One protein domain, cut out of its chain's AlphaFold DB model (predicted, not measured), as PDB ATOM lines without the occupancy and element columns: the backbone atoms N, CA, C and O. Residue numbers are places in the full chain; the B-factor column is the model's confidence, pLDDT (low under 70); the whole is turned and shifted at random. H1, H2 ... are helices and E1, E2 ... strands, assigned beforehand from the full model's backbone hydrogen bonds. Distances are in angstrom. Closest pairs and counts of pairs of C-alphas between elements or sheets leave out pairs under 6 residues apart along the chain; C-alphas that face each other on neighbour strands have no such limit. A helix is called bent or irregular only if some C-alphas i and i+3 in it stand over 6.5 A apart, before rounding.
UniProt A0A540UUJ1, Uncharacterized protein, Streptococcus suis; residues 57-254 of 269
ATOM      1  N   ILE A  57     262.769 267.154 209.977       96.00
ATOM      2  CA  ILE A  57     263.738 266.088 210.264       96.00
ATOM      3  C   ILE A  57     265.048 266.669 210.804       96.00
ATOM      4  O   ILE A  57     265.550 266.174 211.808       96.00
ATOM      5  N   ASN A  58     265.557 267.754 210.218       93.50
ATOM      6  CA  ASN A  58     266.747 268.438 210.730       93.50
ATOM      7  C   ASN A  58     266.546 268.951 212.163       93.50
ATOM      8  O   ASN A  58     267.375 268.683 213.023       93.50
ATOM      9  N   SER A  59     265.407 269.581 212.463       92.06
ATOM     10  CA  SER A  59     265.108 270.024 213.832       92.06
ATOM     11  C   SER A  59     265.018 268.858 214.828       92.06
ATOM     12  O   SER A  59     265.492 268.965 215.957       92.06
ATOM     13  N   TYR A  60     264.442 267.723 214.427       94.56
ATOM     14  CA  TYR A  60     264.414 266.522 215.268       94.56
ATOM     15  C   TYR A  60     265.801 265.889 215.428       94.56
ATOM     16  O   TYR A  60     266.104 265.349 216.491       94.56
ATOM     17  N   ARG A  61     266.667 265.999 214.419       95.31
ATOM     18  CA  ARG A  61     268.072 265.606 214.523       95.31
ATOM     19  C   ARG A  61     268.838 266.482 215.509       95.31
ATOM     20  O   ARG A  61     269.574 265.940 216.326       95.31
ATOM     21  N   ASP A  62     268.617 267.791 215.507       92.81
ATOM     22  CA  ASP A  62     269.199 268.673 216.526       92.81
ATOM     23  C   ASP A  62     268.719 268.270 217.927       92.81
ATOM     24  O   ASP A  62     269.526 268.085 218.836       92.81
ATOM     25  N   ASN A  63     267.416 268.005 218.084       92.69
ATOM     26  CA  ASN A  63     266.843 267.542 219.351       92.69
ATOM     27  C   ASN A  63     267.416 266.197 219.828       92.69
ATOM     28  O   ASN A  63     267.480 265.960 221.040       92.69
ATOM     29  N   TYR A  64     267.819 265.321 218.905       95.69
ATOM     30  CA  TYR A  64     268.442 264.039 219.221       95.69
ATOM     31  C   TYR A  64     269.792 264.236 219.923       95.69
ATOM     32  O   TYR A  64     270.022 263.636 220.972       95.69
ATOM     33  N   TYR A  65     270.644 265.135 219.426       95.25
ATOM     34  CA  TYR A  65     271.915 265.466 220.082       95.25
ATOM     35  C   TYR A  65     271.731 266.340 221.333       95.25
ATOM     36  O   TYR A  65     272.473 266.204 222.308       95.25
ATOM     37  N   ASP A  66     270.711 267.198 221.340       92.56
ATOM     38  CA  ASP A  66     270.420 268.101 222.454       92.56
ATOM     39  C   ASP A  66     269.864 267.365 223.684       92.56
ATOM     40  O   ASP A  66     270.209 267.659 224.826       92.56
ATOM     41  N   SER A  67     268.972 266.399 223.466       92.69
ATOM     42  CA  SER A  67     268.163 265.820 224.544       92.69
ATOM     43  C   SER A  67     267.908 264.318 224.416       92.69
ATOM     44  O   SER A  67     267.195 263.749 225.251       92.69
ATOM     45  N   GLY A  68     268.484 263.655 223.408       94.81
ATOM     46  CA  GLY A  68     268.282 262.228 223.154       94.81
ATOM     47  C   GLY A  68     268.689 261.361 224.340       94.81
ATOM     48  O   GLY A  68     267.899 260.523 224.768       94.81
ATOM     49  N   MET A  69     269.855 261.623 224.942       95.69
ATOM     50  CA  MET A  69     270.356 260.843 226.079       95.69
ATOM     51  C   MET A  69     269.422 260.948 227.291       95.69
ATOM     52  O   MET A  69     269.037 259.932 227.869       95.69
ATOM     53  N   ARG A  70     268.985 262.168 227.628       94.62
ATOM     54  CA  ARG A  70     267.989 262.406 228.685       94.62
ATOM     55  C   ARG A  70     266.688 261.656 228.397       94.62
ATOM     56  O   ARG A  70     266.192 260.945 229.263       94.62
ATOM     57  N   SER A  71     266.168 261.772 227.175       95.06
ATOM     58  CA  SER A  71     264.893 261.154 226.785       95.06
ATOM     59  C   SER A  71     264.945 259.621 226.873       95.06
ATOM     60  O   SER A  71     263.988 258.986 227.315       95.06
ATOM     61  N   GLN A  72     266.070 259.009 226.488       96.06
ATOM     62  CA  GLN A  72     266.288 257.562 226.604       96.06
ATOM     63  C   GLN A  72     266.382 257.122 228.071       96.06
ATOM     64  O   GLN A  72     265.692 256.186 228.475       96.06
ATOM     65  N   ASN A  73     267.154 257.841 228.889       95.88
ATOM     66  CA  ASN A  73     267.274 257.579 230.324       95.88
ATOM     67  C   ASN A  73     265.941 257.710 231.072       95.88
ATOM     68  O   ASN A  73     265.643 256.910 231.962       95.88
ATOM     69  N   GLU A  74     265.137 258.722 230.746       94.75
ATOM     70  CA  GLU A  74     263.800 258.915 231.317       94.75
ATOM     71  C   GLU A  74     262.881 257.748 230.952       94.75
ATOM     72  O   GLU A  74     262.267 257.152 231.838       94.75
ATOM     73  N   LYS A  75     262.869 257.336 229.680       95.31
ATOM     74  CA  LYS A  75     262.079 256.188 229.223       95.31
ATOM     75  C   LYS A  75     262.465 254.891 229.942       95.31
ATOM     76  O   LYS A  75     261.580 254.171 230.407       95.31
ATOM     77  N   LEU A  76     263.761 254.605 230.082       95.62
ATOM     78  CA  LEU A  76     264.244 253.428 230.814       95.62
ATOM     79  C   LEU A  76     263.792 253.449 232.280       95.62
ATOM     80  O   LEU A  76     263.294 252.444 232.794       95.62
ATOM     81  N   GLN A  77     263.906 254.601 232.947       94.12
ATOM     82  CA  GLN A  77     263.451 254.762 234.330       94.12
ATOM     83  C   GLN A  77     261.937 254.594 234.468       94.12
ATOM     84  O   GLN A  77     261.478 253.951 235.414       94.12
ATOM     85  N   GLU A  78     261.150 255.131 233.536       94.56
ATOM     86  CA  GLU A  78     259.699 254.946 233.522       94.56
ATOM     87  C   GLU A  78     259.310 253.477 233.348       94.56
ATOM     88  O   GLU A  78     258.419 252.985 234.044       94.56
ATOM     89  N   GLU A  79     259.957 252.766 232.424       95.44
ATOM     90  CA  GLU A  79     259.707 251.345 232.181       95.44
ATOM     91  C   GLU A  79     260.054 250.490 233.405       95.44
ATOM     92  O   GLU A  79     259.260 249.630 233.794       95.44
ATOM     93  N   ALA A  80     261.190 250.758 234.050       93.94
ATOM     94  CA  ALA A  80     261.585 250.100 235.294       93.94
ATOM     95  C   ALA A  80     260.601 250.392 236.435       93.94
ATOM     96  O   ALA A  80     260.138 249.479 237.120       93.94
ATOM     97  N   THR A  81     260.191 251.654 236.580       92.50
ATOM     98  CA  THR A  81     259.217 252.071 237.598       92.50
ATOM     99  C   THR A  81     257.874 251.370 237.402       92.50
ATOM    100  O   THR A  81     257.298 250.871 238.368       92.50
ATOM    101  N   LYS A  82     257.391 251.249 236.155       94.31
ATOM    102  CA  LYS A  82     256.163 250.502 235.817       94.31
ATOM    103  C   LYS A  82     256.260 249.015 236.188       94.31
ATOM    104  O   LYS A  82     255.241 248.415 236.520       94.31
ATOM    105  N   LYS A  83     257.463 248.432 236.155       95.38
ATOM    106  CA  LYS A  83     257.740 247.045 236.574       95.38
ATOM    107  C   LYS A  83     258.009 246.898 238.075       95.38
ATOM    108  O   LYS A  83     258.068 245.777 238.568       95.38
ATOM    109  N   GLY A  84     258.138 248.001 238.811       94.38
ATOM    110  CA  GLY A  84     258.504 247.980 240.226       94.38
ATOM    111  C   GLY A  84     259.989 247.679 240.474       94.38
ATOM    112  O   GLY A  84     260.342 247.210 241.554       94.38
ATOM    113  N   GLU A  85     260.852 247.924 239.487       94.44
ATOM    114  CA  GLU A  85     262.271 247.568 239.504       94.44
ATOM    115  C   GLU A  85     263.161 248.807 239.684       94.44
ATOM    116  O   GLU A  85     262.872 249.887 239.167       94.44
ATOM    117  N   GLN A  86     264.274 248.646 240.407       94.00
ATOM    118  CA  GLN A  86     265.349 249.637 240.427       94.00
ATOM    119  C   GLN A  86     266.255 249.418 239.215       94.00
ATOM    120  O   GLN A  86     266.700 248.296 238.981       94.00
ATOM    121  N   ILE A  87     266.614 250.503 238.531       94.19
ATOM    122  CA  ILE A  87     267.693 250.505 237.538       94.19
ATOM    123  C   ILE A  87     268.797 251.479 237.933       94.19
ATOM    124  O   ILE A  87     268.545 252.465 238.629       94.19
ATOM    125  N   TYR A  88     270.009 251.193 237.476       94.31
ATOM    126  CA  TYR A  88     271.183 252.038 237.645       94.31
ATOM    127  C   TYR A  88     271.732 252.336 236.263       94.31
ATOM    128  O   TYR A  88     272.286 251.449 235.623       94.31
ATOM    129  N   LEU A  89     271.503 253.562 235.802       94.38
ATOM    130  CA  LEU A  89     271.873 253.979 234.459       94.38
ATOM    131  C   LEU A  89     273.387 254.144 234.326       94.38
ATOM    132  O   LEU A  89     274.073 254.596 235.250       94.38
ATOM    133  N   THR A  90     273.872 253.818 233.141       91.94
ATOM    134  CA  THR A  90     275.246 253.939 232.676       91.94
ATOM    135  C   THR A  90     275.248 254.509 231.257       91.94
ATOM    136  O   THR A  90     274.213 254.601 230.601       91.94
ATOM    137  N   SER A  91     276.420 254.881 230.743       87.94
ATOM    138  CA  SER A  91     276.543 255.304 229.343       87.94
ATOM    139  C   SER A  91     276.227 254.185 228.343       87.94
ATOM    140  O   SER A  91     275.958 254.480 227.189       87.94
ATOM    141  N   GLU A  92     276.264 252.914 228.751       91.56
ATOM    142  CA  GLU A  92     275.979 251.777 227.864       91.56
ATOM    143  C   GLU A  92     274.474 251.568 227.628       91.56
ATOM    144  O   GLU A  92     274.092 250.830 226.722       91.56
ATOM    145  N   ASP A  93     273.620 252.224 228.419       93.62
ATOM    146  CA  ASP A  93     272.163 252.087 228.337       93.62
ATOM    147  C   ASP A  93     271.520 252.985 227.264       93.62
ATOM    148  O   ASP A  93     270.328 252.865 226.979       93.62
ATOM    149  N   VAL A  94     272.296 253.890 226.665       95.12
ATOM    150  CA  VAL A  94     271.838 254.850 225.651       95.12
ATOM    151  C   VAL A  94     272.554 254.639 224.320       95.12
ATOM    152  O   VAL A  94     273.538 253.907 224.230       95.12
ATOM    153  N   ASP A  95     272.069 255.300 223.271       96.31
ATOM    154  CA  ASP A  95     272.692 255.259 221.951       96.31
ATOM    155  C   ASP A  95     274.180 255.688 222.023       96.31
ATOM    156  O   ASP A  95     274.465 256.832 222.398       96.31
ATOM    157  N   PRO A  96     275.137 254.822 221.625       95.88
ATOM    158  CA  PRO A  96     276.570 255.120 221.691       95.88
ATOM    159  C   PRO A  96     277.004 256.355 220.888       95.88
ATOM    160  O   PRO A  96     278.074 256.922 221.133       95.88
ATOM    161  N   ARG A  97     276.191 256.802 219.924       96.44
ATOM    162  CA  ARG A  97     276.426 258.044 219.174       96.44
ATOM    163  C   ARG A  97     276.321 259.278 220.069       96.44
ATOM    164  O   ARG A  97     276.926 260.299 219.766       96.44
ATOM    165  N   LEU A  98     275.606 259.194 221.190       96.38
ATOM    166  CA  LEU A  98     275.426 260.288 222.150       96.38
ATOM    167  C   LEU A  98     276.465 260.286 223.280       96.38
ATOM    168  O   LEU A  98     276.458 261.188 224.110       96.38
ATOM    169  N   THR A  99     277.370 259.302 223.324       95.75
ATOM    170  CA  THR A  99     278.280 259.091 224.464       95.75
ATOM    171  C   THR A  99     279.745 259.395 224.155       95.75
ATOM    172  O   THR A  99     280.618 259.034 224.944       95.75
ATOM    173  N   GLN A 100     280.055 260.016 223.010       96.69
ATOM    174  CA  GLN A 100     281.454 260.285 222.633       96.69
ATOM    175  C   GLN A 100     282.034 261.512 223.354       96.69
ATOM    176  O   GLN A 100     283.257 261.650 223.443       96.69
ATOM    177  N   LEU A 101     281.189 262.362 223.948       97.69
ATOM    178  CA  LEU A 101     281.632 263.329 224.948       97.69
ATOM    179  C   LEU A 101     281.861 262.597 226.276       97.69
ATOM    180  O   LEU A 101     280.926 262.328 227.029       97.69
ATOM    181  N   LYS A 102     283.120 262.275 226.564       97.19
ATOM    182  CA  LYS A 102     283.494 261.572 227.791       97.19
ATOM    183  C   LYS A 102     283.655 262.578 228.926       97.19
ATOM    184  O   LYS A 102     284.478 263.485 228.830       97.19
ATOM    185  N   VAL A 103     282.906 262.388 230.009       97.62
ATOM    186  CA  VAL A 103     282.986 263.217 231.216       97.62
ATOM    187  C   VAL A 103     283.487 262.367 232.381       97.62
ATOM    188  O   VAL A 103     282.851 261.394 232.774       97.62
ATOM    189  N   GLU A 104     284.637 262.734 232.937       97.12
ATOM    190  CA  GLU A 104     285.274 262.047 234.059       97.12
ATOM    191  C   GLU A 104     285.288 262.959 235.281       97.12
ATOM    192  O   GLU A 104     285.937 264.006 235.295       97.12
ATOM    193  N   ILE A 105     284.562 262.551 236.320       94.62
ATOM    194  CA  ILE A 105     284.503 263.268 237.592       94.62
ATOM    195  C   ILE A 105     285.740 262.896 238.410       94.62
ATOM    196  O   ILE A 105     285.943 261.728 238.744       94.62
ATOM    197  N   GLY A 106     286.569 263.894 238.695       92.81
ATOM    198  CA  GLY A 106     287.812 263.766 239.441       92.81
ATOM    199  C   GLY A 106     287.655 264.055 240.933       92.81
ATOM    200  O   GLY A 106     286.597 263.859 241.537       92.81
ATOM    201  N   GLU A 107     288.755 264.501 241.535       91.88
ATOM    202  CA  GLU A 107     288.835 264.789 242.964       91.88
ATOM    203  C   GLU A 107     288.265 266.173 243.311       91.88
ATOM    204  O   GLU A 107     288.252 267.107 242.506       91.88
ATOM    205  N   TYR A 108     287.806 266.306 244.555       92.94
ATOM    206  CA  TYR A 108     287.401 267.584 245.129       92.94
ATOM    207  C   TYR A 108     288.578 268.268 245.822       92.94
ATOM    208  O   TYR A 108     289.224 267.697 246.702       92.94
ATOM    209  N   ASN A 109     288.808 269.528 245.471       92.44
ATOM    210  CA  ASN A 109     289.799 270.373 246.109       92.44
ATOM    211  C   ASN A 109     289.163 271.155 247.270       92.44
ATOM    212  O   ASN A 109     288.351 272.061 247.066       92.44
ATOM    213  N   HIS A 110     289.567 270.823 248.499       88.81
ATOM    214  CA  HIS A 110     289.079 271.474 249.718       88.81
ATOM    215  C   HIS A 110     289.490 272.946 249.853       88.81
ATOM    216  O   HIS A 110     288.769 273.694 250.512       88.81
ATOM    217  N   ASP A 111     290.602 273.377 249.265       90.12
ATOM    218  CA  ASP A 111     291.087 274.756 249.395       90.12
ATOM    219  C   ASP A 111     290.308 275.693 248.473       90.12
ATOM    220  O   ASP A 111     289.913 276.788 248.868       90.12
ATOM    221  N   THR A 112     290.041 275.238 247.249       91.88
ATOM    222  CA  THR A 112     289.324 276.023 246.235       91.88
ATOM    223  C   THR A 112     287.824 275.747 246.206       91.88
ATOM    224  O   THR A 112     287.098 276.454 245.510       91.88
ATOM    225  N   LYS A 113     287.360 274.746 246.965       92.75
ATOM    226  CA  LYS A 113     285.965 274.289 247.030       92.75
ATOM    227  C   LYS A 113     285.406 273.811 245.684       92.75
ATOM    228  O   LYS A 113     284.204 273.918 245.421       92.75
ATOM    229  N   ARG A 114     286.280 273.279 244.827       94.56
ATOM    230  CA  ARG A 114     285.976 272.928 243.434       94.56
ATOM    231  C   ARG A 114     286.100 271.437 243.175       94.56
ATOM    232  O   ARG A 114     286.979 270.776 243.719       94.56
ATOM    233  N   LEU A 115     285.224 270.936 242.317       95.50
ATOM    234  CA  LEU A 115     285.276 269.598 241.752       95.50
ATOM    235  C   LEU A 115     286.028 269.641 240.421       95.50
ATOM    236  O   LEU A 115     285.634 270.375 239.514       95.50
ATOM    237  N   GLU A 116     287.099 268.859 240.300       97.31
ATOM    238  CA  GLU A 116     287.759 268.658 239.012       97.31
ATOM    239  C   GLU A 116     286.894 267.751 238.127       97.31
ATOM    240  O   GLU A 116     286.485 266.669 238.544       97.31
ATOM    241  N   VAL A 117     286.629 268.173 236.894       98.19
ATOM    242  CA  VAL A 117     285.947 267.366 235.879       98.19
ATOM    243  C   VAL A 117     286.723 267.449 234.573       98.19
ATOM    244  O   VAL A 117     286.939 268.536 234.035       98.19
ATOM    245  N   LYS A 118     287.140 266.298 234.047       98.44
ATOM    246  CA  LYS A 118     287.787 266.197 232.736       98.44
ATOM    247  C   LYS A 118     286.741 265.890 231.683       98.44
ATOM    248  O   LYS A 118     285.909 265.007 231.871       98.44
ATOM    249  N   VAL A 119     286.789 266.628 230.586       98.56
ATOM    250  CA  VAL A 119     285.843 266.498 229.481       98.56
ATOM    251  C   VAL A 119     286.640 266.280 228.209       98.56
ATOM    252  O   VAL A 119     287.424 267.144 227.824       98.56
ATOM    253  N   THR A 120     286.440 265.135 227.565       98.62
ATOM    254  CA  THR A 120     287.097 264.779 226.306       98.62
ATOM    255  C   THR A 120     286.065 264.712 225.193       98.62
ATOM    256  O   THR A 120     285.140 263.898 225.247       98.62
ATOM    257  N   ASN A 121     286.240 265.546 224.171       98.50
ATOM    258  CA  ASN A 121     285.463 265.476 222.946       98.50
ATOM    259  C   ASN A 121     286.066 264.408 222.021       98.50
ATOM    260  O   ASN A 121     287.080 264.660 221.375       98.50
ATOM    261  N   ASN A 122     285.454 263.222 221.947       98.12
ATOM    262  CA  ASN A 122     285.870 262.184 220.994       98.12
ATOM    263  C   ASN A 122     285.094 262.230 219.671       98.12
ATOM    264  O   ASN A 122     285.231 261.308 218.868       98.12
ATOM    265  N   TYR A 123     284.287 263.270 219.442       98.19
ATOM    266  CA  TYR A 123     283.651 263.473 218.150       98.19
ATOM    267  C   TYR A 123     284.650 263.999 217.116       98.19
ATOM    268  O   TYR A 123     285.624 264.667 217.467       98.19
ATOM    269  N   SER A 124     284.373 263.746 215.834       97.56
ATOM    270  CA  SER A 124     285.112 264.326 214.707       97.56
ATOM    271  C   SER A 124     284.847 265.817 214.493       97.56
ATOM    272  O   SER A 124     285.488 266.424 213.639       97.56
ATOM    273  N   GLU A 125     283.880 266.381 215.217       97.50
ATOM    274  CA  GLU A 125     283.406 267.757 215.085       97.50
ATOM    275  C   GLU A 125     283.541 268.513 216.409       97.50
ATOM    276  O   GLU A 125     283.566 267.930 217.500       97.50
ATOM    277  N   ASP A 126     283.625 269.836 216.308       96.50
ATOM    278  CA  ASP A 126     283.662 270.721 217.467       96.50
ATOM    279  C   ASP A 126     282.310 270.716 218.193       96.50
ATOM    280  O   ASP A 126     281.256 270.901 217.579       96.50
ATOM    281  N   ILE A 127     282.346 270.584 219.519       96.38
ATOM    282  CA  ILE A 127     281.173 270.790 220.373       96.38
ATOM    283  C   ILE A 127     281.062 272.281 220.662       96.38
ATOM    284  O   ILE A 127     281.968 272.871 221.253       96.38
ATOM    285  N   ILE A 128     279.947 272.888 220.271       93.69
ATOM    286  CA  ILE A 128     279.785 274.340 220.294       93.69
ATOM    287  C   ILE A 128     279.442 274.829 221.699       93.69
ATOM    288  O   ILE A 128     278.445 274.411 222.297       93.69
ATOM    289  N   GLY A 129     280.281 275.720 222.225       92.56
ATOM    290  CA  GLY A 129     280.073 276.399 223.500       92.56
ATOM    291  C   GLY A 129     279.150 277.609 223.374       92.56
ATOM    292  O   GLY A 129     278.828 278.072 222.283       92.56
ATOM    293  N   THR A 130     278.738 278.155 224.516       88.88
ATOM    294  CA  THR A 130     277.771 279.263 224.576       88.88
ATOM    295  C   THR A 130     278.248 280.520 223.840       88.88
ATOM    296  O   THR A 130     277.447 281.164 223.172       88.88
ATOM    297  N   ASN A 131     279.532 280.874 223.940       87.38
ATOM    298  CA  ASN A 131     280.079 282.098 223.342       87.38
ATOM    299  C   ASN A 131     280.179 282.040 221.812       87.38
ATOM    300  O   ASN A 131     280.176 283.086 221.168       87.38
ATOM    301  N   ASP A 132     280.263 280.836 221.249       82.25
ATOM    302  CA  ASP A 132     280.425 280.608 219.809       82.25
ATOM    303  C   ASP A 132     279.113 280.172 219.143       82.25
ATOM    304  O   ASP A 132     279.075 279.922 217.935       82.25
ATOM    305  N   ASN A 133     278.031 280.050 219.921       72.75
ATOM    306  CA  ASN A 133     276.750 279.643 219.380       72.75
ATOM    307  C   ASN A 133     276.101 280.806 218.612       72.75
ATOM    308  O   ASN A 133     275.612 281.770 219.197       72.75
ATOM    309  N   ASN A 134     276.078 280.683 217.284       63.53
ATOM    310  CA  ASN A 134     275.476 281.660 216.374       63.53
ATOM    311  C   ASN A 134     273.966 281.450 216.168       63.53
ATOM    312  O   ASN A 134     273.357 282.175 215.381       63.53
ATOM    313  N   THR A 135     273.343 280.460 216.818       58.47
ATOM    314  CA  THR A 135     271.889 280.295 216.733       58.47
ATOM    315  C   THR A 135     271.202 281.324 217.629       58.47
ATOM    316  O   THR A 135     271.451 281.345 218.832       58.47
ATOM    317  N   ASP A 136     270.270 282.111 217.077       50.09
ATOM    318  CA  ASP A 136     269.427 283.072 217.821       50.09
ATOM    319  C   ASP A 136     268.633 282.427 218.980       50.09
ATOM    320  O   ASP A 136     268.059 283.112 219.832       50.09
ATOM    321  N   ASN A 137     268.598 281.093 219.030       51.16
ATOM    322  CA  ASN A 137     267.949 280.324 220.070       51.16
ATOM    323  C   ASN A 137     268.920 280.060 221.234       51.16
ATOM    324  O   ASN A 137     269.585 279.028 221.305       51.16
ATOM    325  N   ASN A 138     268.947 281.000 222.185       49.25
ATOM    326  CA  ASN A 138     269.710 280.972 223.446       49.25
ATOM    327  C   ASN A 138     269.536 279.701 224.305       49.25
ATOM    328  O   ASN A 138     270.183 279.586 225.354       49.25
ATOM    329  N   GLU A 139     268.637 278.797 223.923       55.44
ATOM    330  CA  GLU A 139     268.318 277.572 224.639       55.44
ATOM    331  C   GLU A 139     269.231 276.406 224.278       55.44
ATOM    332  O   GLU A 139     269.481 275.615 225.177       55.44
ATOM    333  N   LEU A 140     269.762 276.287 223.055       62.94
ATOM    334  CA  LEU A 140     270.639 275.173 222.657       62.94
ATOM    335  C   LEU A 140     272.062 275.436 223.161       62.94
ATOM    336  O   LEU A 140     272.726 276.370 222.716       62.94
ATOM    337  N   ARG A 141     272.529 274.667 224.148       78.75
ATOM    338  CA  ARG A 141     273.848 274.884 224.763       78.75
ATOM    339  C   ARG A 141     274.500 273.566 225.099       78.75
ATOM    340  O   ARG A 141     273.934 272.801 225.879       78.75
ATOM    341  N   SER A 142     275.699 273.349 224.571       94.00
ATOM    342  CA  SER A 142     276.448 272.148 224.899       94.00
ATOM    343  C   SER A 142     276.858 272.127 226.365       94.00
ATOM    344  O   SER A 142     277.191 273.154 226.967       94.00
ATOM    345  N   GLY A 143     276.840 270.938 226.944       96.06
ATOM    346  CA  GLY A 143     277.130 270.752 228.348       96.06
ATOM    347  C   GLY A 143     276.840 269.337 228.805       96.06
ATOM    348  O   GLY A 143     276.598 268.426 228.009       96.06
ATOM    349  N   PHE A 144     276.848 269.163 230.115       96.94
ATOM    350  CA  PHE A 144     276.495 267.902 230.736       96.94
ATOM    351  C   PHE A 144     275.812 268.131 232.078       96.94
ATOM    352  O   PHE A 144     276.037 269.127 232.765       96.94
ATOM    353  N   THR A 145     275.011 267.155 232.467       95.75
ATOM    354  CA  THR A 145     274.365 267.082 233.767       95.75
ATOM    355  C   THR A 145     274.916 265.880 234.506       95.75
ATOM    356  O   THR A 145     274.838 264.763 234.006       95.75
ATOM    357  N   ILE A 146     275.459 266.095 235.699       95.56
ATOM    358  CA  ILE A 146     275.817 265.028 236.629       95.56
ATOM    359  C   ILE A 146     274.548 264.609 237.366       95.56
ATOM    360  O   ILE A 146     273.859 265.439 237.969       95.56
ATOM    361  N   LYS A 147     274.263 263.310 237.350       95.38
ATOM    362  CA  LYS A 147     273.139 262.693 238.051       95.38
ATOM    363  C   LYS A 147     273.625 261.584 238.960       95.38
ATOM    364  O   LYS A 147     274.713 261.043 238.782       95.38
ATOM    365  N   GLY A 148     272.798 261.228 239.929       95.19
ATOM    366  CA  GLY A 148     273.056 260.088 240.791       95.19
ATOM    367  C   GLY A 148     271.825 259.667 241.568       95.19
ATOM    368  O   GLY A 148     270.767 260.286 241.495       95.19
ATOM    369  N   TYR A 149     271.977 258.606 242.349       94.88
ATOM    370  CA  TYR A 149     270.895 258.028 243.135       94.88
ATOM    371  C   TYR A 149     271.137 258.300 244.614       94.88
ATOM    372  O   TYR A 149     272.110 257.791 245.186       94.88
ATOM    373  N   PHE A 150     270.247 259.078 245.235       93.50
ATOM    374  CA  PHE A 150     270.348 259.415 246.652       93.50
ATOM    375  C   PHE A 150     270.261 258.145 247.513       93.50
ATOM    376  O   PHE A 150     269.273 257.402 247.478       93.50
ATOM    377  N   MET A 151     271.322 257.861 248.271       91.00
ATOM    378  CA  MET A 151     271.505 256.557 248.914       91.00
ATOM    379  C   MET A 151     270.481 256.267 250.014       91.00
ATOM    380  O   MET A 151     270.089 255.109 250.172       91.00
ATOM    381  N   GLU A 152     270.020 257.290 250.732       88.69
ATOM    382  CA  GLU A 152     269.133 257.132 251.894       88.69
ATOM    383  C   GLU A 152     267.647 257.014 251.527       88.69
ATOM    384  O   GLU A 152     266.817 256.698 252.381       88.69
ATOM    385  N   ARG A 153     267.277 257.238 250.260       87.44
ATOM    386  CA  ARG A 153     265.883 257.114 249.821       87.44
ATOM    387  C   ARG A 153     265.429 255.650 249.883       87.44
ATOM    388  O   ARG A 153     266.113 254.749 249.403       87.44
ATOM    389  N   THR A 154     264.255 255.402 250.455       87.31
ATOM    390  CA  THR A 154     263.642 254.067 250.507       87.31
ATOM    391  C   THR A 154     262.837 253.765 249.244       87.31
ATOM    392  O   THR A 154     262.208 254.667 248.694       87.31
ATOM    393  N   GLY A 155     262.764 252.493 248.844       89.19
ATOM    394  CA  GLY A 155     262.015 252.064 247.656       89.19
ATOM    395  C   GLY A 155     262.792 252.282 246.357       89.19
ATOM    396  O   GLY A 155     264.022 252.255 246.364       89.19
ATOM    397  N   ILE A 156     262.070 252.477 245.249       89.44
ATOM    398  CA  ILE A 156     262.664 252.792 243.943       89.44
ATOM    399  C   ILE A 156     263.204 254.220 243.990       89.44
ATOM    400  O   ILE A 156     262.475 255.180 244.254       89.44
ATOM    401  N   LYS A 157     264.503 254.346 243.754       91.00
ATOM    402  CA  LYS A 157     265.250 255.598 243.768       91.00
ATOM    403  C   LYS A 157     265.256 256.169 242.350       91.00
ATOM    404  O   LYS A 157     265.822 255.521 241.465       91.00
ATOM    405  N   PRO A 158     264.662 257.352 242.115       90.94
ATOM    406  CA  PRO A 158     264.849 258.046 240.851       90.94
ATOM    407  C   PRO A 158     266.301 258.522 240.743       90.94
ATOM    408  O   PRO A 158     266.941 258.800 241.762       90.94
ATOM    409  N   ALA A 159     266.811 258.639 239.518       93.12
ATOM    410  CA  ALA A 159     268.021 259.410 239.290       93.12
ATOM    411  C   ALA A 159     267.710 260.894 239.513       93.12
ATOM    412  O   ALA A 159     266.752 261.432 238.956       93.12
ATOM    413  N   GLU A 160     268.528 261.563 240.313       92.50
ATOM    414  CA  GLU A 160     268.378 262.976 240.632       92.50
ATOM    415  C   GLU A 160     269.495 263.777 239.971       92.50
ATOM    416  O   GLU A 160     270.646 263.336 239.912       92.50
ATOM    417  N   THR A 161     269.151 264.967 239.483       92.94
ATOM    418  CA  THR A 161     270.138 265.948 239.035       92.94
ATOM    419  C   THR A 161     270.924 266.455 240.231       92.94
ATOM    420  O   THR A 161     270.352 267.001 241.170       92.94
ATOM    421  N   ILE A 162     272.239 266.276 240.175       92.56
ATOM    422  CA  ILE A 162     273.181 266.786 241.171       92.56
ATOM    423  C   ILE A 162     273.656 268.169 240.730       92.56
ATOM    424  O   ILE A 162     273.650 269.115 241.509       92.56
ATOM    425  N   MET A 163     274.066 268.297 239.469       92.88
ATOM    426  CA  MET A 163     274.623 269.534 238.932       92.88
ATOM    427  C   MET A 163     274.493 269.556 237.415       92.88
ATOM    428  O   MET A 163     274.732 268.542 236.766       92.88
ATOM    429  N   SER A 164     274.198 270.726 236.856       94.75
ATOM    430  CA  SER A 164     274.117 270.958 235.413       94.75
ATOM    431  C   SER A 164     275.158 271.995 234.995       94.75
ATOM    432  O   SER A 164     275.237 273.077 235.583       94.75
ATOM    433  N   VAL A 165     275.960 271.671 233.984       96.12
ATOM    434  CA  VAL A 165     277.123 272.451 233.547       96.12
ATOM    435  C   VAL A 165     277.002 272.747 232.060       96.12
ATOM    436  O   VAL A 165     276.800 271.842 231.257       96.12
ATOM    437  N   GLN A 166     277.162 274.012 231.685       95.19
ATOM    438  CA  GLN A 166     277.257 274.456 230.296       95.19
ATOM    439  C   GLN A 166     278.683 274.862 229.961       95.19
ATOM    440  O   GLN A 166     279.361 275.485 230.782       95.19
ATOM    441  N   PHE A 167     279.117 274.553 228.742       96.00
ATOM    442  CA  PHE A 167     280.394 275.028 228.227       96.00
ATOM    443  C   PHE A 167     280.266 276.480 227.768       96.00
ATOM    444  O   PHE A 167     279.328 276.846 227.048       96.00
ATOM    445  N   MET A 168     281.206 277.319 228.196       94.06
ATOM    446  CA  MET A 168     281.276 278.703 227.723       94.06
ATOM    447  C   MET A 168     281.986 278.785 226.374       94.06
ATOM    448  O   MET A 168     281.497 279.461 225.474       94.06
ATOM    449  N   GLU A 169     283.084 278.053 226.215       93.88
ATOM    450  CA  GLU A 169     283.866 277.964 224.977       93.88
ATOM    451  C   GLU A 169     283.609 276.631 224.269       93.88
ATOM    452  O   GLU A 169     283.235 275.643 224.909       93.88
ATOM    453  N   SER A 170     283.782 276.607 222.947       95.38
ATOM    454  CA  SER A 170     283.695 275.364 222.178       95.38
ATOM    455  C   SER A 170     284.847 274.415 222.501       95.38
ATOM    456  O   SER A 170     285.978 274.854 222.697       95.38
ATOM    457  N   ILE A 171     284.571 273.112 222.488       97.62
ATOM    458  CA  ILE A 171     285.574 272.062 222.702       97.62
ATOM    459  C   ILE A 171     285.924 271.455 221.350       97.62
ATOM    460  O   ILE A 171     285.058 270.881 220.681       97.62
ATOM    461  N   LYS A 172     287.187 271.570 220.939       97.81
ATOM    462  CA  LYS A 172     287.623 271.111 219.619       97.81
ATOM    463  C   LYS A 172     287.571 269.594 219.492       97.81
ATOM    464  O   LYS A 172     287.690 268.871 220.482       97.81
ATOM    465  N   SER A 173     287.393 269.101 218.269       97.94
ATOM    466  CA  SER A 173     287.486 267.664 217.967       97.94
ATOM    467  C   SER A 173     288.780 267.061 218.541       97.94
ATOM    468  O   SER A 173     289.881 267.532 218.246       97.94
ATOM    469  N   GLY A 174     288.659 265.990 219.328       97.31
ATOM    470  CA  GLY A 174     289.783 265.294 219.968       97.31
ATOM    471  C   GLY A 174     290.387 266.008 221.183       97.31
ATOM    472  O   GLY A 174     291.353 265.511 221.768       97.31
ATOM    473  N   GLU A 175     289.863 267.170 221.573       98.38
ATOM    474  CA  GLU A 175     290.381 267.941 222.699       98.38
ATOM    475  C   GLU A 175     289.926 267.363 224.044       98.38
ATOM    476  O   GLU A 175     288.819 266.841 224.197       98.38
ATOM    477  N   THR A 176     290.791 267.487 225.052       98.56
ATOM    478  CA  THR A 176     290.428 267.290 226.456       98.56
ATOM    479  C   THR A 176     290.618 268.587 227.218       98.56
ATOM    480  O   THR A 176     291.730 269.113 227.276       98.56
ATOM    481  N   ILE A 177     289.556 269.054 227.865       98.06
ATOM    482  CA  ILE A 177     289.596 270.193 228.779       98.06
ATOM    483  C   ILE A 177     289.426 269.723 230.224       98.06
ATOM    484  O   ILE A 177     288.908 268.642 230.505       98.06
ATOM    485  N   THR A 178     289.865 270.553 231.166       98.12
ATOM    486  CA  THR A 178     289.626 270.346 232.598       98.12
ATOM    487  C   THR A 178     288.843 271.525 233.152       98.12
ATOM    488  O   THR A 178     289.283 272.675 233.063       98.12
ATOM    489  N   LEU A 179     287.686 271.229 233.737       98.31
ATOM    490  CA  LEU A 179     286.828 272.178 234.428       98.31
ATOM    491  C   LEU A 179     287.041 272.032 235.934       98.31
ATOM    492  O   LEU A 179     286.994 270.930 236.469       98.31
ATOM    493  N   ASN A 180     287.262 273.149 236.620       97.88
ATOM    494  CA  ASN A 180     287.346 273.198 238.080       97.88
ATOM    495  C   ASN A 180     286.078 273.866 238.604       97.88
ATOM    496  O   ASN A 180     286.028 275.087 238.764       97.88
ATOM    497  N   ILE A 181     285.040 273.064 238.813       96.62
ATOM    498  CA  ILE A 181     283.678 273.549 239.011       96.62
ATOM    499  C   ILE A 181     283.441 273.857 240.485       96.62
ATOM    500  O   ILE A 181     283.556 272.976 241.334       96.62
ATOM    501  N   LEU A 182     283.110 275.108 240.800       95.00
ATOM    502  CA  LEU A 182     282.742 275.525 242.152       95.00
ATOM    503  C   LEU A 182     281.470 274.793 242.591       95.00
ATOM    504  O   LEU A 182     280.485 274.785 241.857       95.00
ATOM    505  N   MET A 183     281.466 274.162 243.769       93.56
ATOM    506  CA  MET A 183     280.258 273.448 244.206       93.56
ATOM    507  C   MET A 183     279.074 274.425 244.378       93.56
ATOM    508  O   MET A 183     279.297 275.553 244.829       93.56
ATOM    509  N   PRO A 184     277.820 274.018 244.081       93.19
ATOM    510  CA  PRO A 184     276.682 274.935 243.973       93.19
ATOM    511  C   PRO A 184     276.413 275.764 245.229       93.19
ATOM    512  O   PRO A 184     276.043 276.927 245.116       93.19
ATOM    513  N   TYR A 185     276.655 275.209 246.421       90.94
ATOM    514  CA  TYR A 185     276.568 275.963 247.675       90.94
ATOM    515  C   TYR A 185     277.479 277.205 247.684       90.94
ATOM    516  O   TYR A 185     277.058 278.296 248.061       90.94
ATOM    517  N   TYR A 186     278.733 277.060 247.252       91.50
ATOM    518  CA  TYR A 186     279.702 278.161 247.269       91.50
ATOM    519  C   TYR A 186     279.457 279.152 246.130       91.50
ATOM    520  O   TYR A 186     279.677 280.351 246.296       91.50
ATOM    521  N   GLU A 187     278.952 278.672 244.993       91.62
ATOM    522  CA  GLU A 187     278.477 279.534 243.910       91.62
ATOM    523  C   GLU A 187     277.283 280.396 244.366       91.62
ATOM    524  O   GLU A 187     277.256 281.600 244.119       91.62
ATOM    525  N   ALA A 188     276.344 279.825 245.123       89.62
ATOM    526  CA  ALA A 188     275.229 280.556 245.723       89.62
ATOM    527  C   ALA A 188     275.680 281.611 246.750       89.62
ATOM    528  O   ALA A 188     275.190 282.746 246.762       89.62
ATOM    529  N   ASP A 189     276.643 281.271 247.610       89.12
ATOM    530  CA  ASP A 189     277.231 282.226 248.556       89.12
ATOM    531  C   ASP A 189     277.953 283.378 247.831       89.12
ATOM    532  O   ASP A 189     277.861 284.530 248.275       89.12
ATOM    533  N   ARG A 190     278.585 283.099 246.681       87.00
ATOM    534  CA  ARG A 190     279.169 284.116 245.796       87.00
ATOM    535  C   ARG A 190     278.102 285.028 245.193       87.00
ATOM    536  O   ARG A 190     278.220 286.246 245.302       87.00
ATOM    537  N   ILE A 191     277.049 284.463 244.598       86.81
ATOM    538  CA  ILE A 191     275.944 285.221 243.981       86.81
ATOM    539  C   ILE A 191     275.236 286.111 245.012       86.81
ATOM    540  O   ILE A 191     274.919 287.266 244.730       86.81
ATOM    541  N   SER A 192     275.026 285.598 246.226       86.25
ATOM    542  CA  SER A 192     274.411 286.353 247.325       86.25
ATOM    543  C   SER A 192     275.341 287.385 247.978       86.25
ATOM    544  O   SER A 192     274.891 288.149 248.834       86.25
ATOM    545  N   GLY A 193     276.620 287.432 247.587       83.81
ATOM    546  CA  GLY A 193     277.610 288.379 248.103       83.81
ATOM    547  C   GLY A 193     278.077 288.094 249.533       83.81
ATOM    548  O   GLY A 193     278.654 288.975 250.168       83.81
ATOM    549  N   LYS A 194     277.827 286.890 250.066       82.88
ATOM    550  CA  LYS A 194     278.243 286.514 251.428       82.88
ATOM    551  C   LYS A 194     279.740 286.248 251.519       82.88
ATOM    552  O   LYS A 194     280.368 286.626 252.505       82.88
ATOM    553  N   GLN A 195     280.297 285.580 250.512       84.19
ATOM    554  CA  GLN A 195     281.718 285.274 250.433       84.19
ATOM    555  C   GLN A 195     282.152 285.171 248.977       84.19
ATOM    556  O   GLN A 195     281.440 284.614 248.148       84.19
ATOM    557  N   ASP A 196     283.332 285.707 248.678       84.69
ATOM    558  CA  ASP A 196     283.885 285.650 247.335       84.69
ATOM    559  C   ASP A 196     284.729 284.382 247.145       84.69
ATOM    560  O   ASP A 196     285.723 284.162 247.839       84.69
ATOM    561  N   TYR A 197     284.300 283.549 246.199       88.44
ATOM    562  CA  TYR A 197     284.986 282.336 245.741       88.44
ATOM    563  C   TYR A 197     285.394 282.445 244.259       88.44
ATOM    564  O   TYR A 197     285.681 281.432 243.607       88.44
ATOM    565  N   ALA A 198     285.367 283.661 243.698       88.44
ATOM    566  CA  ALA A 198     285.645 283.899 242.295       88.44
ATOM    567  C   ALA A 198     287.080 283.518 241.915       88.44
ATOM    568  O   ALA A 198     288.058 283.823 242.598       88.44
ATOM    569  N   ASN A 199     287.194 282.889 240.756       94.38
ATOM    570  CA  ASN A 199     288.441 282.672 240.058       94.38
ATOM    571  C   ASN A 199     288.168 282.867 238.567       94.38
ATOM    572  O   ASN A 199     287.645 281.973 237.910       94.38
ATOM    573  N   ALA A 200     288.518 284.040 238.040       92.50
ATOM    574  CA  ALA A 200     288.162 284.429 236.676       92.50
ATOM    575  C   ALA A 200     288.645 283.431 235.608       92.50
ATOM    576  O   ALA A 200     287.929 283.199 234.643       92.50
ATOM    577  N   GLU A 201     289.821 282.822 235.792       94.31
ATOM    578  CA  GLU A 201     290.371 281.840 234.848       94.31
ATOM    579  C   GLU A 201     289.586 280.519 234.859       94.31
ATOM    580  O   GLU A 201     289.362 279.912 233.813       94.31
ATOM    581  N   MET A 202     289.179 280.044 236.038       95.62
ATOM    582  CA  MET A 202     288.418 278.797 236.160       95.62
ATOM    583  C   MET A 202     286.947 278.997 235.789       95.62
ATOM    584  O   MET A 202     286.362 278.153 235.112       95.62
ATOM    585  N   ASP A 203     286.365 280.114 236.221       93.19
ATOM    586  CA  ASP A 203     284.938 280.414 236.100       93.19
ATOM    587  C   ASP A 203     284.539 280.862 234.695       93.19
ATOM    588  O   ASP A 203     283.372 280.755 234.336       93.19
ATOM    589  N   SER A 204     285.477 281.341 233.870       93.94
ATOM    590  CA  SER A 204     285.171 281.710 232.484       93.94
ATOM    591  C   SER A 204     284.882 280.505 231.587       93.94
ATOM    592  O   SER A 204     284.334 280.683 230.503       93.94
ATOM    593  N   LYS A 205     285.254 279.289 232.008       96.06
ATOM    594  CA  LYS A 205     285.198 278.076 231.171       96.06
ATOM    595  C   LYS A 205     283.833 277.393 231.179       96.06
ATOM    596  O   LYS A 205     283.512 276.645 230.256       96.06
ATOM    597  N   TYR A 206     283.031 277.627 232.212       95.75
ATOM    598  CA  TYR A 206     281.748 276.960 232.386       95.75
ATOM    599  C   TYR A 206     280.704 277.893 232.993       95.75
ATOM    600  O   TYR A 206     281.017 278.895 233.629       95.75
ATOM    601  N   LYS A 207     279.440 277.508 232.846       93.19
ATOM    602  CA  LYS A 207     278.330 278.087 233.594       93.19
ATOM    603  C   LYS A 207     277.583 276.988 234.330       93.19
ATOM    604  O   LYS A 207     277.181 275.997 233.725       93.19
ATOM    605  N   LEU A 208     277.391 277.179 235.631       93.31
ATOM    606  CA  LEU A 208     276.479 276.348 236.408       93.31
ATOM    607  C   LEU A 208     275.043 276.781 236.153       93.31
ATOM    608  O   LEU A 208     274.730 277.974 236.148       93.31
ATOM    609  N   MET A 209     274.187 275.796 235.928       90.00
ATOM    610  CA  MET A 209     272.764 276.004 235.713       90.00
ATOM    611  C   MET A 209     271.991 275.738 236.997       90.00
ATOM    612  O   MET A 209     272.417 274.934 237.823       90.00
ATOM    613  N   ASP A 210     270.864 276.436 237.140       82.94
ATOM    614  CA  ASP A 210     269.917 276.270 238.247       82.94
ATOM    615  C   ASP A 210     270.538 276.476 239.641       82.94
ATOM    616  O   ASP A 210     270.113 275.870 240.620       82.94
ATOM    617  N   VAL A 211     271.549 277.354 239.727       84.00
ATOM    618  CA  VAL A 211     272.125 277.792 241.003       84.00
ATOM    619  C   VAL A 211     271.464 279.086 241.453       84.00
ATOM    620  O   VAL A 211     271.476 280.097 240.748       84.00
ATOM    621  N   ASP A 212     270.932 279.049 242.662       80.38
ATOM    622  CA  ASP A 212     270.319 280.171 243.355       80.38
ATOM    623  C   ASP A 212     270.793 280.236 244.813       80.38
ATOM    624  O   ASP A 212     271.551 279.391 245.285       80.38
ATOM    625  N   ASN A 213     270.316 281.231 245.559       72.69
ATOM    626  CA  ASN A 213     270.681 281.430 246.964       72.69
ATOM    627  C   ASN A 213     270.216 280.290 247.897       72.69
ATOM    628  O   ASN A 213     270.578 280.290 249.077       72.69
ATOM    629  N   GLU A 214     269.394 279.360 247.405       75.94
ATOM    630  CA  GLU A 214     268.909 278.192 248.133       75.94
ATOM    631  C   GLU A 214     269.684 276.920 247.791       75.94
ATOM    632  O   GLU A 214     269.441 275.893 248.422       75.94
ATOM    633  N   SER A 215     270.635 276.971 246.857       81.88
ATOM    634  CA  SER A 215     271.460 275.829 246.474       81.88
ATOM    635  C   SER A 215     272.358 275.385 247.628       81.88
ATOM    636  O   SER A 215     273.109 276.170 248.203       81.88
ATOM    637  N   ARG A 216     272.277 274.097 247.990       86.62
ATOM    638  CA  ARG A 216     272.956 273.549 249.185       86.62
ATOM    639  C   ARG A 216     274.014 272.499 248.899       86.62
ATOM    640  O   ARG A 216     274.626 272.008 249.843       86.62
ATOM    641  N   LEU A 217     274.223 272.147 247.631       90.50
ATOM    642  CA  LEU A 217     275.098 271.037 247.281       90.50
ATOM    643  C   LEU A 217     276.569 271.349 247.605       90.50
ATOM    644  O   LEU A 217     277.161 272.277 247.050       90.50
ATOM    645  N   VAL A 218     277.163 270.510 248.451       90.25
ATOM    646  CA  VAL A 218     278.598 270.449 248.769       90.25
ATOM    647  C   VAL A 218     279.159 269.066 248.427       90.25
ATOM    648  O   VAL A 218     278.401 268.113 248.252       90.25
ATOM    649  N   TYR A 219     280.483 268.923 248.306       85.69
ATOM    650  CA  TYR A 219     281.078 267.629 247.946       85.69
ATOM    651  C   TYR A 219     281.189 266.685 249.163       85.69
ATOM    652  O   TYR A 219     280.456 265.686 249.216       85.69
ATOM    653  N   PRO A 220     282.004 266.987 250.194       78.81
ATOM    654  CA  PRO A 220     281.976 266.244 251.448       78.81
ATOM    655  C   PRO A 220     281.001 266.878 252.460       78.81
ATOM    656  O   PRO A 220     280.773 268.088 252.450       78.81
ATOM    657  N   ASN A 221     280.479 266.078 253.399       71.44
ATOM    658  CA  ASN A 221     279.598 266.553 254.485       71.44
ATOM    659  C   ASN A 221     280.252 267.614 255.418       71.44
ATOM    660  O   ASN A 221     279.567 268.185 256.267       71.44
ATOM    661  N   ASN A 222     281.564 267.879 255.336       56.81
ATOM    662  CA  ASN A 222     282.351 268.383 256.472       56.81
ATOM    663  C   ASN A 222     283.058 269.749 256.332       56.81
ATOM    664  O   ASN A 222     284.033 269.972 257.040       56.81
ATOM    665  N   ASP A 223     282.519 270.700 255.566       55.06
ATOM    666  CA  ASP A 223     282.852 272.133 255.750       55.06
ATOM    667  C   ASP A 223     281.669 272.959 256.293       55.06
ATOM    668  O   ASP A 223     281.871 273.997 256.915       55.06
ATOM    669  N   GLN A 224     280.429 272.500 256.076       64.62
ATOM    670  CA  GLN A 224     279.206 273.288 256.315       64.62
ATOM    671  C   GLN A 224     278.119 272.539 257.108       64.62
ATOM    672  O   GLN A 224     277.012 273.047 257.268       64.62
ATOM    673  N   GLY A 225     278.391 271.312 257.576       67.94
ATOM    674  CA  GLY A 225     277.412 270.504 258.317       67.94
ATOM    675  C   GLY A 225     276.157 270.142 257.511       67.94
ATOM    676  O   GLY A 225     275.107 269.882 258.100       67.94
ATOM    677  N   GLN A 226     276.246 270.156 256.178       75.62
ATOM    678  CA  GLN A 226     275.160 269.733 255.295       75.62
ATOM    679  C   GLN A 226     274.989 268.213 255.378       75.62
ATOM    680  O   GLN A 226     275.969 267.478 255.473       75.62
ATOM    681  N   LEU A 227     273.737 267.757 255.356       75.06
ATOM    682  CA  LEU A 227     273.355 266.348 255.463       75.06
ATOM    683  C   LEU A 227     272.343 265.990 254.365       75.06
ATOM    684  O   LEU A 227     271.670 266.865 253.815       75.06
ATOM    685  N   GLY A 228     272.210 264.696 254.068       85.19
ATOM    686  CA  GLY A 228     271.238 264.182 253.100       85.19
ATOM    687  C   GLY A 228     271.537 264.609 251.658       85.19
ATOM    688  O   GLY A 228     272.687 264.582 251.224       85.19
ATOM    689  N   MET A 229     270.506 265.008 250.908       85.06
ATOM    690  CA  MET A 229     270.600 265.367 249.477       85.06
ATOM    691  C   MET A 229     271.533 266.555 249.185       85.06
ATOM    692  O   MET A 229     271.946 266.770 248.053       85.06
ATOM    693  N   ASN A 230     271.920 267.317 250.208       88.25
ATOM    694  CA  ASN A 230     272.811 268.466 250.056       88.25
ATOM    695  C   ASN A 230     274.294 268.078 249.942       88.25
ATOM    696  O   ASN A 230     275.136 268.958 249.805       88.25
ATOM    697  N   ALA A 231     274.647 266.794 250.011       89.56
ATOM    698  CA  ALA A 231     276.027 266.355 249.848       89.56
ATOM    699  C   ALA A 231     276.160 265.362 248.696       89.56
ATOM    700  O   ALA A 231     275.543 264.297 248.707       89.56
ATOM    701  N   MET A 232     277.026 265.684 247.734       90.31
ATOM    702  CA  MET A 232     277.317 264.829 246.580       90.31
ATOM    703  C   MET A 232     277.810 263.442 247.013       90.31
ATOM    704  O   MET A 232     277.468 262.442 246.391       90.31
ATOM    705  N   SER A 233     278.536 263.361 248.132       89.50
ATOM    706  CA  SER A 233     278.969 262.096 248.746       89.50
ATOM    707  C   SER A 233     277.830 261.169 249.204       89.50
ATOM    708  O   SER A 233     278.078 259.985 249.422       89.50
ATOM    709  N   ASN A 234     276.585 261.656 249.303       91.75
ATOM    710  CA  ASN A 234     275.408 260.837 249.624       91.75
ATOM    711  C   ASN A 234     274.701 260.265 248.380       91.75
ATOM    712  O   ASN A 234     273.640 259.640 248.493       91.75
ATOM    713  N   TYR A 235     275.288 260.446 247.197       93.19
ATOM    714  CA  TYR A 235     274.809 259.882 245.944       93.19
ATOM    715  C   TYR A 235     275.672 258.695 245.513       93.19
ATOM    716  O   TYR A 235     276.892 258.686 245.652       93.19
ATOM    717  N   SER A 236     275.012 257.675 244.973       92.44
ATOM    718  CA  SER A 236     275.636 256.484 244.387       92.44
ATOM    719  C   SER A 236     275.356 256.416 242.891       92.44
ATOM    720  O   SER A 236     274.428 257.073 242.418       92.44
ATOM    721  N   ASN A 237     276.136 255.602 242.167       93.88
ATOM    722  CA  ASN A 237     276.016 255.410 240.719       93.88
ATOM    723  C   ASN A 237     275.919 256.755 239.985       93.88
ATOM    724  O   ASN A 237     274.881 257.098 239.420       93.88
ATOM    725  N   ILE A 238     276.989 257.543 240.101       94.25
ATOM    726  CA  ILE A 238     277.096 258.841 239.447       94.25
ATOM    727  C   ILE A 238     277.301 258.615 237.950       94.25
ATOM    728  O   ILE A 238     278.204 257.880 237.557       94.25
ATOM    729  N   PHE A 239     276.479 259.260 237.134       94.88
ATOM    730  CA  PHE A 239     276.559 259.213 235.676       94.88
ATOM    731  C   PHE A 239     276.264 260.595 235.097       94.88
ATOM    732  O   PHE A 239     275.856 261.511 235.817       94.88
ATOM    733  N   THR A 240     276.487 260.759 233.798       95.25
ATOM    734  CA  THR A 240     276.284 262.035 233.112       95.25
ATOM    735  C   THR A 240     275.273 261.918 231.993       95.25
ATOM    736  O   THR A 240     275.254 260.916 231.291       95.25
ATOM    737  N   GLU A 241     274.480 262.963 231.797       95.00
ATOM    738  CA  GLU A 241     273.669 263.179 230.599       95.00
ATOM    739  C   GLU A 241     274.280 264.325 229.804       95.00
ATOM    740  O   GLU A 241     274.522 265.392 230.364       95.00
ATOM    741  N   THR A 242     274.548 264.119 228.521       95.12
ATOM    742  CA  THR A 242     275.151 265.145 227.668       95.12
ATOM    743  C   THR A 242     274.097 265.866 226.847       95.12
ATOM    744  O   THR A 242     273.094 265.286 226.430       95.12
ATOM    745  N   ARG A 243     274.374 267.140 226.592       94.62
ATOM    746  CA  ARG A 243     273.650 267.995 225.664       94.62
ATOM    747  C   ARG A 243     274.652 268.500 224.648       94.62
ATOM    748  O   ARG A 243     275.675 269.056 225.047       94.62
ATOM    749  N   LEU A 244     274.405 268.256 223.369       95.19
ATOM    750  CA  LEU A 244     275.407 268.444 222.327       95.19
ATOM    751  C   LEU A 244     274.857 269.330 221.214       95.19
ATOM    752  O   LEU A 244     273.781 269.075 220.678       95.19
ATOM    753  N   VAL A 245     275.630 270.351 220.861       93.88
ATOM    754  CA  VAL A 245     275.379 271.227 219.718       93.88
ATOM    755  C   VAL A 245     276.602 271.175 218.819       93.88
ATOM    756  O   VAL A 245     277.727 271.360 219.287       93.88
ATOM    757  N   PHE A 246     276.371 270.950 217.531       92.50
ATOM    758  CA  PHE A 246     277.402 270.928 216.502       92.50
ATOM    759  C   PHE A 246     277.024 271.885 215.369       92.50
ATOM    760  O   PHE A 246     275.840 272.084 215.101       92.50
ATOM    761  N   ASN A 247     278.017 272.445 214.675       90.00
ATOM    762  CA  ASN A 247     277.769 273.155 213.411       90.00
ATOM    763  C   ASN A 247     277.513 272.170 212.259       90.00
ATOM    764  O   ASN A 247     276.675 272.420 211.395       90.00
ATOM    765  N   GLU A 248     278.236 271.050 212.261       91.56
ATOM    766  CA  GLU A 248     278.066 269.924 211.347       91.56
ATOM    767  C   GLU A 248     277.988 268.633 212.162       91.56
ATOM    768  O   GLU A 248     278.618 268.514 213.209       91.56
ATOM    769  N   TYR A 249     277.202 267.658 211.708       92.44
ATOM    770  CA  TYR A 249     277.023 266.429 212.475       92.44
ATOM    771  C   TYR A 249     278.249 265.506 212.360       92.44
ATOM    772  O   TYR A 249     278.687 265.223 211.240       92.44
ATOM    773  N   PRO A 250     278.757 264.973 213.486       95.00
ATOM    774  CA  PRO A 250     279.923 264.095 213.488       95.00
ATOM    775  C   PRO A 250     279.712 262.810 212.698       95.00
ATOM    776  O   PRO A 250     278.642 262.207 212.737       95.00
ATOM    777  N   LYS A 251     280.751 262.354 211.990       93.69
ATOM    778  CA  LYS A 251     280.640 261.247 211.019       93.69
ATOM    779  C   LYS A 251     280.325 259.918 211.692       93.69
ATOM    780  O   LYS A 251     279.481 259.166 211.216       93.69
ATOM    781  N   GLU A 252     281.007 259.633 212.790       93.81
ATOM    782  CA  GLU A 252     280.842 258.428 213.608       93.81
ATOM    783  C   GLU A 252     279.535 258.406 214.401       93.81
ATOM    784  O   GLU A 252     279.118 257.345 214.861       93.81
ATOM    785  N   ALA A 253     278.885 259.560 214.549       94.62
ATOM    786  CA  ALA A 253     277.653 259.708 215.306       94.62
ATOM    787  C   ALA A 253     276.467 260.180 214.459       94.62
ATOM    788  O   ALA A 253     275.399 260.440 215.007       94.62
ATOM    789  N   TYR A 254     276.632 260.225 213.134       96.00
ATOM    790  CA  TYR A 254     275.589 260.634 212.210       96.00
ATOM    791  C   TYR A 254     274.382 259.692 212.299       96.00
ATOM    792  O   TYR A 254     274.520 258.468 212.319       96.00
TER     793      TYR A 254
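This is residues 57 to 254 of the 269 residues of an uncharacterized protein of Streptococcus suis (UniProt A0A540UUJ1). Two strongly twisted sheets, E6 E4 E3 E7 and E1 E2 E5, lie face to face as a sandwich with crossed strands. The long helix H1, bent like an L, meets edge strand E7 near its bend; the short helix H3 sits beside E5, and H2 only grazes both sheets. The printed part has 198 residues with three named helices and seven named strands, in the order H1 E1 E2 E3 E4 E5 H2 H3 E6 E7; both sheets are antiparallel. The class is mixed, helices and strands, with under half of the residues in named elements. The whole is compact, with a radius of gyration of the C-alphas of 17.2 A and spans of 49 by 47 by 27 A.

The larger sheet runs E6 (residues 206 to 209), E4 (160 to 167), E3 (143 to 150), E7 (235 to 243). N 207 and O 166 are 2.9 A apart, N 146 and O 163 2.8 A, and N 145 and O 241 2.8 A, each within hydrogen-bond range; E3 and E4 form a hairpin. E7 bends by 58 degrees at residue 238. The other sheet runs E1 (101 to 109), E2 (114 to 121), E5 (176 to 182), with N 104 and O 118 and also N 117 and O 179 at 2.8 A; E1 and E2 form a hairpin. The sheets' facing parts are 9.7 A centre to centre, their strands at 56 degrees. H1 (57 to 83), assigned as one helix by its hydrogen bonds, is bent: C-alphas 66 and 69 are 8.1 A apart. Its arms, H1a (57 to 66) and H1b (69 to 83), are about perpendicular at 76 degrees, and each only grazes the larger sheet. The closest C-alphas of H1b and E7 are those of Arg 70 and Glu 241, 6.0 A. H2 (184 to 191) only grazes both sheets. H3 (200 to 203) only grazes the smaller sheet; the C-alphas of Asn 180 in E5 and Met 202 are the closest, 6.0 A. In H1a, H1b and H2 every O i to N i+4 pair is within hydrogen-bond range; H3 is too short for one.

E7 spans 21.9 A and ends at C-alpha 243 (273.650, 267.995, 225.664). E3 spans 22.6 A, E4 21.1 A and E6 9.6 A. E1 spans 23.8 A, E2 21.8 A and E5 19.3 A. H1a begins at C-alpha 57 (263.738, 266.088, 210.264) and spans 14.0 A; H1b spans 21.4 A. H2 spans 10.3 A and H3 5.2 A.

The C-alphas of Ile 57 and Gly 225 are the two farthest apart, 50.2 A. The printed part has no cut. The long links are H1 to E1, E2 to E3 and E6 to E7. Residues 134 to 140 and 222 to 225 have pLDDT under 70.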